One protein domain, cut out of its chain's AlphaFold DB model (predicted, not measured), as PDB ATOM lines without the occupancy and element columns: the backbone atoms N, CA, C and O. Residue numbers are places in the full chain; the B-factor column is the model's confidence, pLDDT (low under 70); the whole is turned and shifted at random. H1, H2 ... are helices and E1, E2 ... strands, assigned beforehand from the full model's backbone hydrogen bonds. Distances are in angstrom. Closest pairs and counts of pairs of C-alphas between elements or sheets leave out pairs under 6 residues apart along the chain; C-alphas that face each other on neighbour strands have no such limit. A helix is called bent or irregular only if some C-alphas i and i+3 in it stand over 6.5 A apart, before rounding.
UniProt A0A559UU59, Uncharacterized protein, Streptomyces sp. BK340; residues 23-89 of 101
ATOM      1  N   ILE A  23      70.555  -1.076  67.295       94.25
ATOM      2  CA  ILE A  23      71.484  -0.176  66.601       94.25
ATOM      3  C   ILE A  23      71.440  -0.449  65.094       94.25
ATOM      4  O   ILE A  23      71.406   0.481  64.296       94.25
ATOM      5  N   ILE A  24      71.388  -1.727  64.706       92.75
ATOM      6  CA  ILE A  24      71.253  -2.179  63.315       92.75
ATOM      7  C   ILE A  24      70.093  -3.166  63.257       92.75
ATOM      8  O   ILE A  24      70.005  -4.057  64.101       92.75
ATOM      9  N   SER A  25      69.224  -3.034  62.256       91.75
ATOM     10  CA  SER A  25      68.162  -3.999  61.967       91.75
ATOM     11  C   SER A  25      68.173  -4.328  60.481       91.75
ATOM     12  O   SER A  25      67.997  -3.440  59.652       91.75
ATOM     13  N   GLY A  26      68.360  -5.601  60.157       87.44
ATOM     14  CA  GLY A  26      68.275  -6.136  58.806       87.44
ATOM     15  C   GLY A  26      67.181  -7.191  58.720       87.44
ATOM     16  O   GLY A  26      67.006  -7.998  59.634       87.44
ATOM     17  N   GLN A  27      66.450  -7.188  57.613       87.56
ATOM     18  CA  GLN A  27      65.523  -8.253  57.253       87.56
ATOM     19  C   GLN A  27      66.108  -8.990  56.058       87.56
ATOM     20  O   GLN A  27      66.535  -8.361  55.089       87.56
ATOM     21  N   MET A  28      66.150 -10.313  56.133       80.75
ATOM     22  CA  MET A  28      66.464 -11.117  54.962       80.75
ATOM     23  C   MET A  28      65.229 -11.217  54.070       80.75
ATOM     24  O   MET A  28      64.097 -11.155  54.552       80.75
ATOM     25  N   LEU A  29      65.463 -11.373  52.768       79.50
ATOM     26  CA  LEU A  29      64.390 -11.616  51.803       79.50
ATOM     27  C   LEU A  29      63.742 -12.991  52.019       79.50
ATOM     28  O   LEU A  29      62.544 -13.147  51.793       79.50
ATOM     29  N   ASP A  30      64.526 -13.961  52.489       80.56
ATOM     30  CA  ASP A  30      64.060 -15.315  52.753       80.56
ATOM     31  C   ASP A  30      63.265 -15.414  54.063       80.56
ATOM     32  O   ASP A  30      63.520 -14.719  55.056       80.56
ATOM     33  N   LEU A  31      62.303 -16.335  54.063       83.88
ATOM     34  CA  LEU A  31      61.514 -16.699  55.232       83.88
ATOM     35  C   LEU A  31      62.170 -17.876  55.966       83.88
ATOM     36  O   LEU A  31      62.809 -18.734  55.361       83.88
ATOM     37  N   ASN A  32      61.980 -17.944  57.282       80.94
ATOM     38  CA  ASN A  32      62.344 -19.115  58.071       80.94
ATOM     39  C   ASN A  32      61.410 -20.307  57.761       80.94
ATOM     40  O   ASN A  32      60.424 -20.182  57.034       80.94
ATOM     41  N   ALA A  33      61.679 -21.465  58.374       81.75
ATOM     42  CA  ALA A  33      60.886 -22.690  58.192       81.75
ATOM     43  C   ALA A  33      59.392 -22.553  58.562       81.75
ATOM     44  O   ALA A  33      58.582 -23.388  58.169       81.75
ATOM     45  N   PHE A  34      59.025 -21.505  59.301       84.12
ATOM     46  CA  PHE A  34      57.655 -21.198  59.711       84.12
ATOM     47  C   PHE A  34      57.007 -20.100  58.851       84.12
ATOM     48  O   PHE A  34      55.932 -19.611  59.191       84.12
ATOM     49  N   GLY A  35      57.650 -19.682  57.754       84.00
ATOM     50  CA  GLY A  35      57.141 -18.635  56.867       84.00
ATOM     51  C   GLY A  35      57.279 -17.215  57.425       84.00
ATOM     52  O   GLY A  35      56.593 -16.309  56.959       84.00
ATOM     53  N   GLN A  36      58.140 -16.992  58.422       84.25
ATOM     54  CA  GLN A  36      58.355 -15.675  59.031       84.25
ATOM     55  C   GLN A  36      59.640 -15.034  58.503       84.25
ATOM     56  O   GLN A  36      60.635 -15.726  58.293       84.25
ATOM     57  N   GLN A  37      59.652 -13.708  58.333       86.69
ATOM     58  CA  GLN A  37      60.863 -12.985  57.929       86.69
ATOM     59  C   GLN A  37      62.009 -13.221  58.914       86.69
ATOM     60  O   GLN A  37      61.845 -13.090  60.130       86.69
ATOM     61  N   ILE A  38      63.194 -13.522  58.382       84.94
ATOM     62  CA  ILE A  38      64.396 -13.651  59.202       84.94
ATOM     63  C   ILE A  38      64.923 -12.249  59.506       84.94
ATOM     64  O   ILE A  38      65.381 -11.530  58.619       84.94
ATOM     65  N   VAL A  39      64.878 -11.866  60.781       89.44
ATOM     66  CA  VAL A  39      65.398 -10.579  61.256       89.44
ATOM     67  C   VAL A  39      66.749 -10.787  61.933       89.44
ATOM     68  O   VAL A  39      66.871 -11.607  62.849       89.44
ATOM     69  N   ILE A  40      67.754 -10.020  61.516       90.75
ATOM     70  CA  ILE A  40      69.055  -9.873  62.180       90.75
ATOM     71  C   ILE A  40      69.117  -8.496  62.844       90.75
ATOM     72  O   ILE A  40      68.800  -7.485  62.223       90.75
ATOM     73  N   GLN A  41      69.490  -8.443  64.121       94.75
ATOM     74  CA  GLN A  41      69.558  -7.188  64.872       94.75
ATOM     75  C   GLN A  41      70.843  -7.125  65.685       94.75
ATOM     76  O   GLN A  41      71.137  -8.074  66.412       94.75
ATOM     77  N   LEU A  42      71.538  -5.992  65.601       96.31
ATOM     78  CA  LEU A  42      72.563  -5.608  66.561       96.31
ATOM     79  C   LEU A  42      71.871  -4.839  67.687       96.31
ATOM     80  O   LEU A  42      71.316  -3.764  67.454       96.31
ATOM     81  N   CYS A  43      71.875  -5.381  68.896       96.38
ATOM     82  CA  CYS A  43      71.301  -4.772  70.086       96.38
ATOM     83  C   CYS A  43      72.409  -4.428  71.076       96.38
ATOM     84  O   CYS A  43      73.149  -5.303  71.512       96.38
ATOM     85  N   GLY A  44      72.449  -3.173  71.525       96.50
ATOM     86  CA  GLY A  44      73.447  -2.712  72.492       96.50
ATOM     87  C   GLY A  44      73.346  -3.342  73.887       96.50
ATOM     88  O   GLY A  44      74.170  -3.022  74.734       96.50
ATOM     89  N   ILE A  45      72.341  -4.189  74.149       96.81
ATOM     90  CA  ILE A  45      72.238  -4.996  75.375       96.81
ATOM     91  C   ILE A  45      72.638  -6.440  75.077       96.81
ATOM     92  O   ILE A  45      73.576  -6.949  75.675       96.81
ATOM     93  N   CYS A  46      71.934  -7.107  74.156       96.25
ATOM     94  CA  CYS A  46      72.145  -8.534  73.913       96.25
ATOM     95  C   CYS A  46      73.506  -8.856  73.295       96.25
ATOM     96  O   CYS A  46      73.996  -9.961  73.495       96.25
ATOM     97  N   ASP A  47      74.079  -7.928  72.528       97.06
ATOM     98  CA  ASP A  47      75.351  -8.143  71.838       97.06
ATOM     99  C   ASP A  47      76.522  -7.448  72.527       97.06
ATOM    100  O   ASP A  47      77.627  -7.517  72.008       97.06
ATOM    101  N   ALA A  48      76.315  -6.784  73.670       96.25
ATOM    102  CA  ALA A  48      77.363  -6.006  74.337       96.25
ATOM    103  C   ALA A  48      78.619  -6.840  74.647       96.25
ATOM    104  O   ALA A  48      79.731  -6.348  74.473       96.25
ATOM    105  N   ASP A  49      78.417  -8.103  75.026       96.06
ATOM    106  CA  ASP A  49      79.480  -9.053  75.372       96.06
ATOM    107  C   ASP A  49      79.618 -10.187  74.337       96.06
ATOM    108  O   ASP A  49      80.303 -11.182  74.578       96.06
ATOM    109  N   ALA A  50      78.947 -10.075  73.184       95.69
ATOM    110  CA  ALA A  50      79.058 -11.071  72.122       95.69
ATOM    111  C   ALA A  50      80.440 -10.980  71.441       95.69
ATOM    112  O   ALA A  50      80.935  -9.866  71.255       95.69
ATOM    113  N   PRO A  51      81.061 -12.104  71.030       97.12
ATOM    114  CA  PRO A  51      82.415 -12.097  70.472       97.12
ATOM    115  C   PRO A  51      82.604 -11.142  69.287       97.12
ATOM    116  O   PRO A  51      83.561 -10.370  69.285       97.12
ATOM    117  N   ALA A  52      81.701 -11.157  68.303       96.50
ATOM    118  CA  ALA A  52      81.750 -10.224  67.177       96.50
ATOM    119  C   ALA A  52      80.847  -8.996  67.380       96.50
ATOM    120  O   ALA A  52      81.207  -7.885  66.984       96.50
ATOM    121  N   GLY A  53      79.685  -9.166  68.017       96.88
ATOM    122  CA  GLY A  53      78.758  -8.062  68.273       96.88
ATOM    123  C   GLY A  53      79.284  -6.990  69.241       96.88
ATOM    124  O   GLY A  53      79.086  -5.800  68.993       96.88
ATOM    125  N   GLY A  54      79.993  -7.376  70.301       97.69
ATOM    126  CA  GLY A  54      80.451  -6.475  71.367       97.69
ATOM    127  C   GLY A  54      81.450  -5.415  70.898       97.69
ATOM    128  O   GLY A  54      81.249  -4.223  71.173       97.69
ATOM    129  N   PRO A  55      82.486  -5.798  70.127       98.06
ATOM    130  CA  PRO A  55      83.385  -4.850  69.479       98.06
ATOM    131  C   PRO A  55      82.653  -3.837  68.585       98.06
ATOM    132  O   PRO A  55      82.905  -2.638  68.690       98.06
ATOM    133  N   LEU A  56      81.684  -4.283  67.773       97.62
ATOM    134  CA  LEU A  56      80.904  -3.392  66.907       97.62
ATOM    135  C   LEU A  56      80.003  -2.436  67.707       97.62
ATOM    136  O   LEU A  56      79.928  -1.247  67.390       97.62
ATOM    137  N   VAL A  57      79.345  -2.921  68.767       97.25
ATOM    138  CA  VAL A  57      78.561  -2.078  69.689       97.25
ATOM    139  C   VAL A  57      79.446  -0.996  70.311       97.25
ATOM    140  O   VAL A  57      79.052   0.171  70.350       97.25
ATOM    141  N   SER A  58      80.637  -1.369  70.781       97.06
ATOM    142  CA  SER A  58      81.577  -0.439  71.417       97.06
ATOM    143  C   SER A  58      82.079   0.614  70.430       97.06
ATOM    144  O   SER A  58      81.967   1.806  70.714       97.06
ATOM    145  N   PHE A  59      82.498   0.188  69.235       96.56
ATOM    146  CA  PHE A  59      82.916   1.070  68.144       96.56
ATOM    147  C   PHE A  59      81.850   2.123  67.805       96.56
ATOM    148  O   PHE A  59      82.142   3.318  67.708       96.56
ATOM    149  N   LEU A  60      80.590   1.701  67.656       94.31
ATOM    150  CA  LEU A  60      79.486   2.607  67.332       94.31
ATOM    151  C   LEU A  60      79.150   3.550  68.494       94.31
ATOM    152  O   LEU A  60      78.869   4.726  68.262       94.31
ATOM    153  N   ARG A  61      79.223   3.073  69.743       92.38
ATOM    154  CA  ARG A  61      79.003   3.893  70.948       92.38
ATOM    155  C   ARG A  61      80.048   4.999  71.100       92.38
ATOM    156  O   ARG A  61      79.723   6.071  71.601       92.38
ATOM    157  N   GLU A  62      81.274   4.751  70.654       93.94
ATOM    158  CA  GLU A  62      82.374   5.724  70.641       93.94
ATOM    159  C   GLU A  62      82.300   6.711  69.463       93.94
ATOM    160  O   GLU A  62      83.171   7.564  69.313       93.94
ATOM    161  N   GLY A  63      81.260   6.624  68.623       89.44
ATOM    162  CA  GLY A  63      81.076   7.501  67.467       89.44
ATOM    163  C   GLY A  63      81.857   7.071  66.224       89.44
ATOM    164  O   GLY A  63      81.919   7.830  65.258       89.44
ATOM    165  N   GLY A  64      82.414   5.855  66.198       88.94
ATOM    166  CA  GLY A  64      83.208   5.356  65.070       88.94
ATOM    167  C   GLY A  64      82.455   5.349  63.734       88.94
ATOM    168  O   GLY A  64      83.051   5.596  62.693       88.94
ATOM    169  N   GLY A  65      81.127   5.176  63.757       81.12
ATOM    170  CA  GLY A  65      80.280   5.216  62.555       81.12
ATOM    171  C   GLY A  65      80.134   6.600  61.904       81.12
ATOM    172  O   GLY A  65      79.493   6.716  60.865       81.12
ATOM    173  N   SER A  66      80.684   7.658  62.506       86.31
ATOM    174  CA  SER A  66      80.669   9.025  61.961       86.31
ATOM    175  C   SER A  66      82.039   9.500  61.466       86.31
ATOM    176  O   SER A  66      82.141  10.626  60.987       86.31
ATOM    177  N   ALA A  67      83.072   8.660  61.574       87.00
ATOM    178  CA  ALA A  67      84.454   8.966  61.216       87.00
ATOM    179  C   ALA A  67      84.835   8.253  59.901       87.00
ATOM    180  O   ALA A  67      85.056   7.039  59.918       87.00
ATOM    181  N   PRO A  68      84.908   8.954  58.749       87.62
ATOM    182  CA  PRO A  68      85.226   8.336  57.458       87.62
ATOM    183  C   PRO A  68      86.558   7.575  57.451       87.62
ATOM    184  O   PRO A  68      86.685   6.540  56.802       87.62
ATOM    185  N   GLU A  69      87.543   8.048  58.211       92.31
ATOM    186  CA  GLU A  69      88.849   7.410  58.377       92.31
ATOM    187  C   GLU A  69      88.778   6.044  59.078       92.31
ATOM    188  O   GLU A  69      89.698   5.239  58.948       92.31
ATOM    189  N   ARG A  70      87.670   5.753  59.771       92.38
ATOM    190  CA  ARG A  70      87.406   4.479  60.453       92.38
ATOM    191  C   ARG A  70      86.447   3.572  59.680       92.38
ATOM    192  O   ARG A  70      86.028   2.545  60.205       92.38
ATOM    193  N   MET A  71      86.116   3.903  58.428       90.81
ATOM    194  CA  MET A  71      85.167   3.113  57.633       90.81
ATOM    195  C   MET A  71      85.629   1.664  57.440       90.81
ATOM    196  O   MET A  71      84.830   0.743  57.553       90.81
ATOM    197  N   ARG A  72      86.933   1.443  57.234       93.38
ATOM    198  CA  ARG A  72      87.485   0.088  57.107       93.38
ATOM    199  C   ARG A  72      87.323  -0.733  58.391       93.38
ATOM    200  O   ARG A  72      86.954  -1.898  58.327       93.38
ATOM    201  N   GLU A  73      87.566  -0.120  59.549       95.12
ATOM    202  CA  GLU A  73      87.356  -0.762  60.853       95.12
ATOM    203  C   GLU A  73      85.872  -1.111  61.041       95.12
ATOM    204  O   GLU A  73      85.540  -2.225  61.438       95.12
ATOM    205  N   PHE A  74      84.971  -0.194  60.671       94.31
ATOM    206  CA  PHE A  74      83.535  -0.461  60.672       94.31
ATOM    207  C   PHE A  74      83.165  -1.642  59.765       94.31
ATOM    208  O   PHE A  74      82.406  -2.506  60.196       94.31
ATOM    209  N   GLU A  75      83.689  -1.702  58.537       93.62
ATOM    210  CA  GLU A  75      83.429  -2.804  57.605       93.62
ATOM    211  C   GLU A  75      83.878  -4.143  58.187       93.62
ATOM    212  O   GLU A  75      83.095  -5.089  58.210       93.62
ATOM    213  N   GLU A  76      85.101  -4.222  58.712       95.69
ATOM    214  CA  GLU A  76      85.646  -5.446  59.305       95.69
ATOM    215  C   GLU A  76      84.787  -5.920  60.498       95.69
ATOM    216  O   GLU A  76      84.394  -7.091  60.563       95.69
ATOM    217  N   LEU A  77      84.400  -5.001  61.391       96.75
ATOM    218  CA  LEU A  77      83.533  -5.291  62.539       96.75
ATOM    219  C   LEU A  77      82.110  -5.693  62.118       96.75
ATOM    220  O   LEU A  77      81.549  -6.658  62.645       96.75
ATOM    221  N   ALA A  78      81.520  -4.983  61.156       94.12
ATOM    222  CA  ALA A  78      80.184  -5.264  60.639       94.12
ATOM    223  C   ALA A  78      80.123  -6.624  59.940       94.12
ATOM    224  O   ALA A  78      79.165  -7.374  60.139       94.12
ATOM    225  N   GLN A  79      81.150  -6.978  59.164       93.75
ATOM    226  CA  GLN A  79      81.235  -8.277  58.506       93.75
ATOM    227  C   GLN A  79      81.366  -9.419  59.516       93.75
ATOM    228  O   GLN A  79      80.650 -10.415  59.390       93.75
ATOM    229  N   ALA A  80      82.229  -9.275  60.528       95.31
ATOM    230  CA  ALA A  80      82.379 -10.270  61.588       95.31
ATOM    231  C   ALA A  80      81.058 -10.494  62.341       95.31
ATOM    232  O   ALA A  80      80.610 -11.634  62.491       95.31
ATOM    233  N   TRP A  81      80.387  -9.407  62.740       95.56
ATOM    234  CA  TRP A  81      79.078  -9.482  63.389       95.56
ATOM    235  C   TRP A  81      78.023 -10.130  62.488       95.56
ATOM    236  O   TRP A  81      77.258 -10.977  62.947       95.56
ATOM    237  N   GLN A  82      77.970  -9.771  61.202       91.75
ATOM    238  CA  GLN A  82      76.994 -10.343  60.279       91.75
ATOM    239  C   GLN A  82      77.172 -11.861  60.151       91.75
ATOM    240  O   GLN A  82      76.178 -12.587  60.153       91.75
ATOM    241  N   ILE A  83      78.415 -12.347  60.080       91.62
ATOM    242  CA  ILE A  83      78.715 -13.784  60.047       91.62
ATOM    243  C   ILE A  83      78.207 -14.468  61.323       91.62
ATOM    244  O   ILE A  83      77.487 -15.462  61.225       91.62
ATOM    245  N   GLU A  84      78.513 -13.920  62.501       92.94
ATOM    246  CA  GLU A  84      78.040 -14.439  63.794       92.94
ATOM    247  C   GLU A  84      76.502 -14.457  63.878       92.94
ATOM    248  O   GLU A  84      75.893 -15.474  64.226       92.94
ATOM    249  N   ALA A  85      75.850 -13.361  63.482       90.56
ATOM    250  CA  ALA A  85      74.400 -13.223  63.506       90.56
ATOM    251  C   ALA A  85      73.697 -14.187  62.534       90.56
ATOM    252  O   ALA A  85      72.625 -14.713  62.858       90.56
ATOM    253  N   MET A  86      74.274 -14.426  61.355       88.19
ATOM    254  CA  MET A  86      73.768 -15.402  60.386       88.19
ATOM    255  C   MET A  86      73.974 -16.838  60.877       88.19
ATOM    256  O   MET A  86      73.029 -17.628  60.843       88.19
ATOM    257  N   ALA A  87      75.156 -17.160  61.411       89.38
ATOM    258  CA  ALA A  87      75.470 -18.490  61.927       89.38
ATOM    259  C   ALA A  87      74.518 -18.903  63.060       89.38
ATOM    260  O   ALA A  87      74.012 -20.026  63.063       89.38
ATOM    261  N   ALA A  88      74.168 -17.973  63.955       88.19
ATOM    262  CA  ALA A  88      73.174 -18.193  65.011       88.19
ATOM    263  C   ALA A  88      71.764 -18.547  64.486       88.19
ATOM    264  O   ALA A  88      70.926 -19.037  65.240       88.19
ATOM    265  N   ARG A  89      71.488 -18.301  63.200       84.00
ATOM    266  CA  ARG A  89      70.232 -18.632  62.507       84.00
ATOM    267  C   ARG A  89      70.373 -19.841  61.573       84.00
ATOM    268  O   ARG A  89      69.462 -20.110  60.798       84.00
TER     269      ARG A  89
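Overview. This is residues 23 to 89 of the 101 residues of an uncharacterized protein of Streptomyces sp. BK340 (UniProt A0A559UU59). A strand hairpin, E1 and E2, is joined to a helical hairpin, H1 and H2. Residues 78 to 86 of H2 pack on E2, while H1 sits where E1 begins and E2 ends. The printed part has 67 residues, in the order E1, E2, H1, H2; its class is mixed, its two-stranded sheet antiparallel. It is elongated, spanning 41 by 22 by 16 A, and only just compact, close to loose, with a radius of gyration of the C-alphas of 12.8 A.

Along the chain. E1, residues 23 to 31, starts at C-alpha 23 (71.484, -0.176, 66.601), measures 22.4 A and bends by 52 degrees at residue 28. E2 is residues 37 to 43, 18.0 A. H1 is residues 53 to 61. H2, residues 68 to 87, 28.9 A, ends at C-alpha 87 (75.470, -18.490, 61.927); it is irregular, with C-alphas 69 and 72 7.6 A apart.

Arrangement. E1 and E2 are antiparallel, with N 26 and O 40 2.8 A apart, within hydrogen-bond range. H1 and H2 touch, closest at the C-alphas of Gly 53 and Trp 81, 5.1 A, at a shallow tilt of 31 degrees, opposite ways. The closest C-alphas of E2 and H2, Ile 40 and Ala 85, are 6.4 A apart. E1 and H2 are apart. Every O i to N i+4 pair is within range in H1, 14 of 16 in H2.

Size, cuts and confidence. The farthest C-alphas, Phe 34 and Glu 69, are 42.3 A apart. The printed part has no cut and no long link; no printed residue is under pLDDT 70.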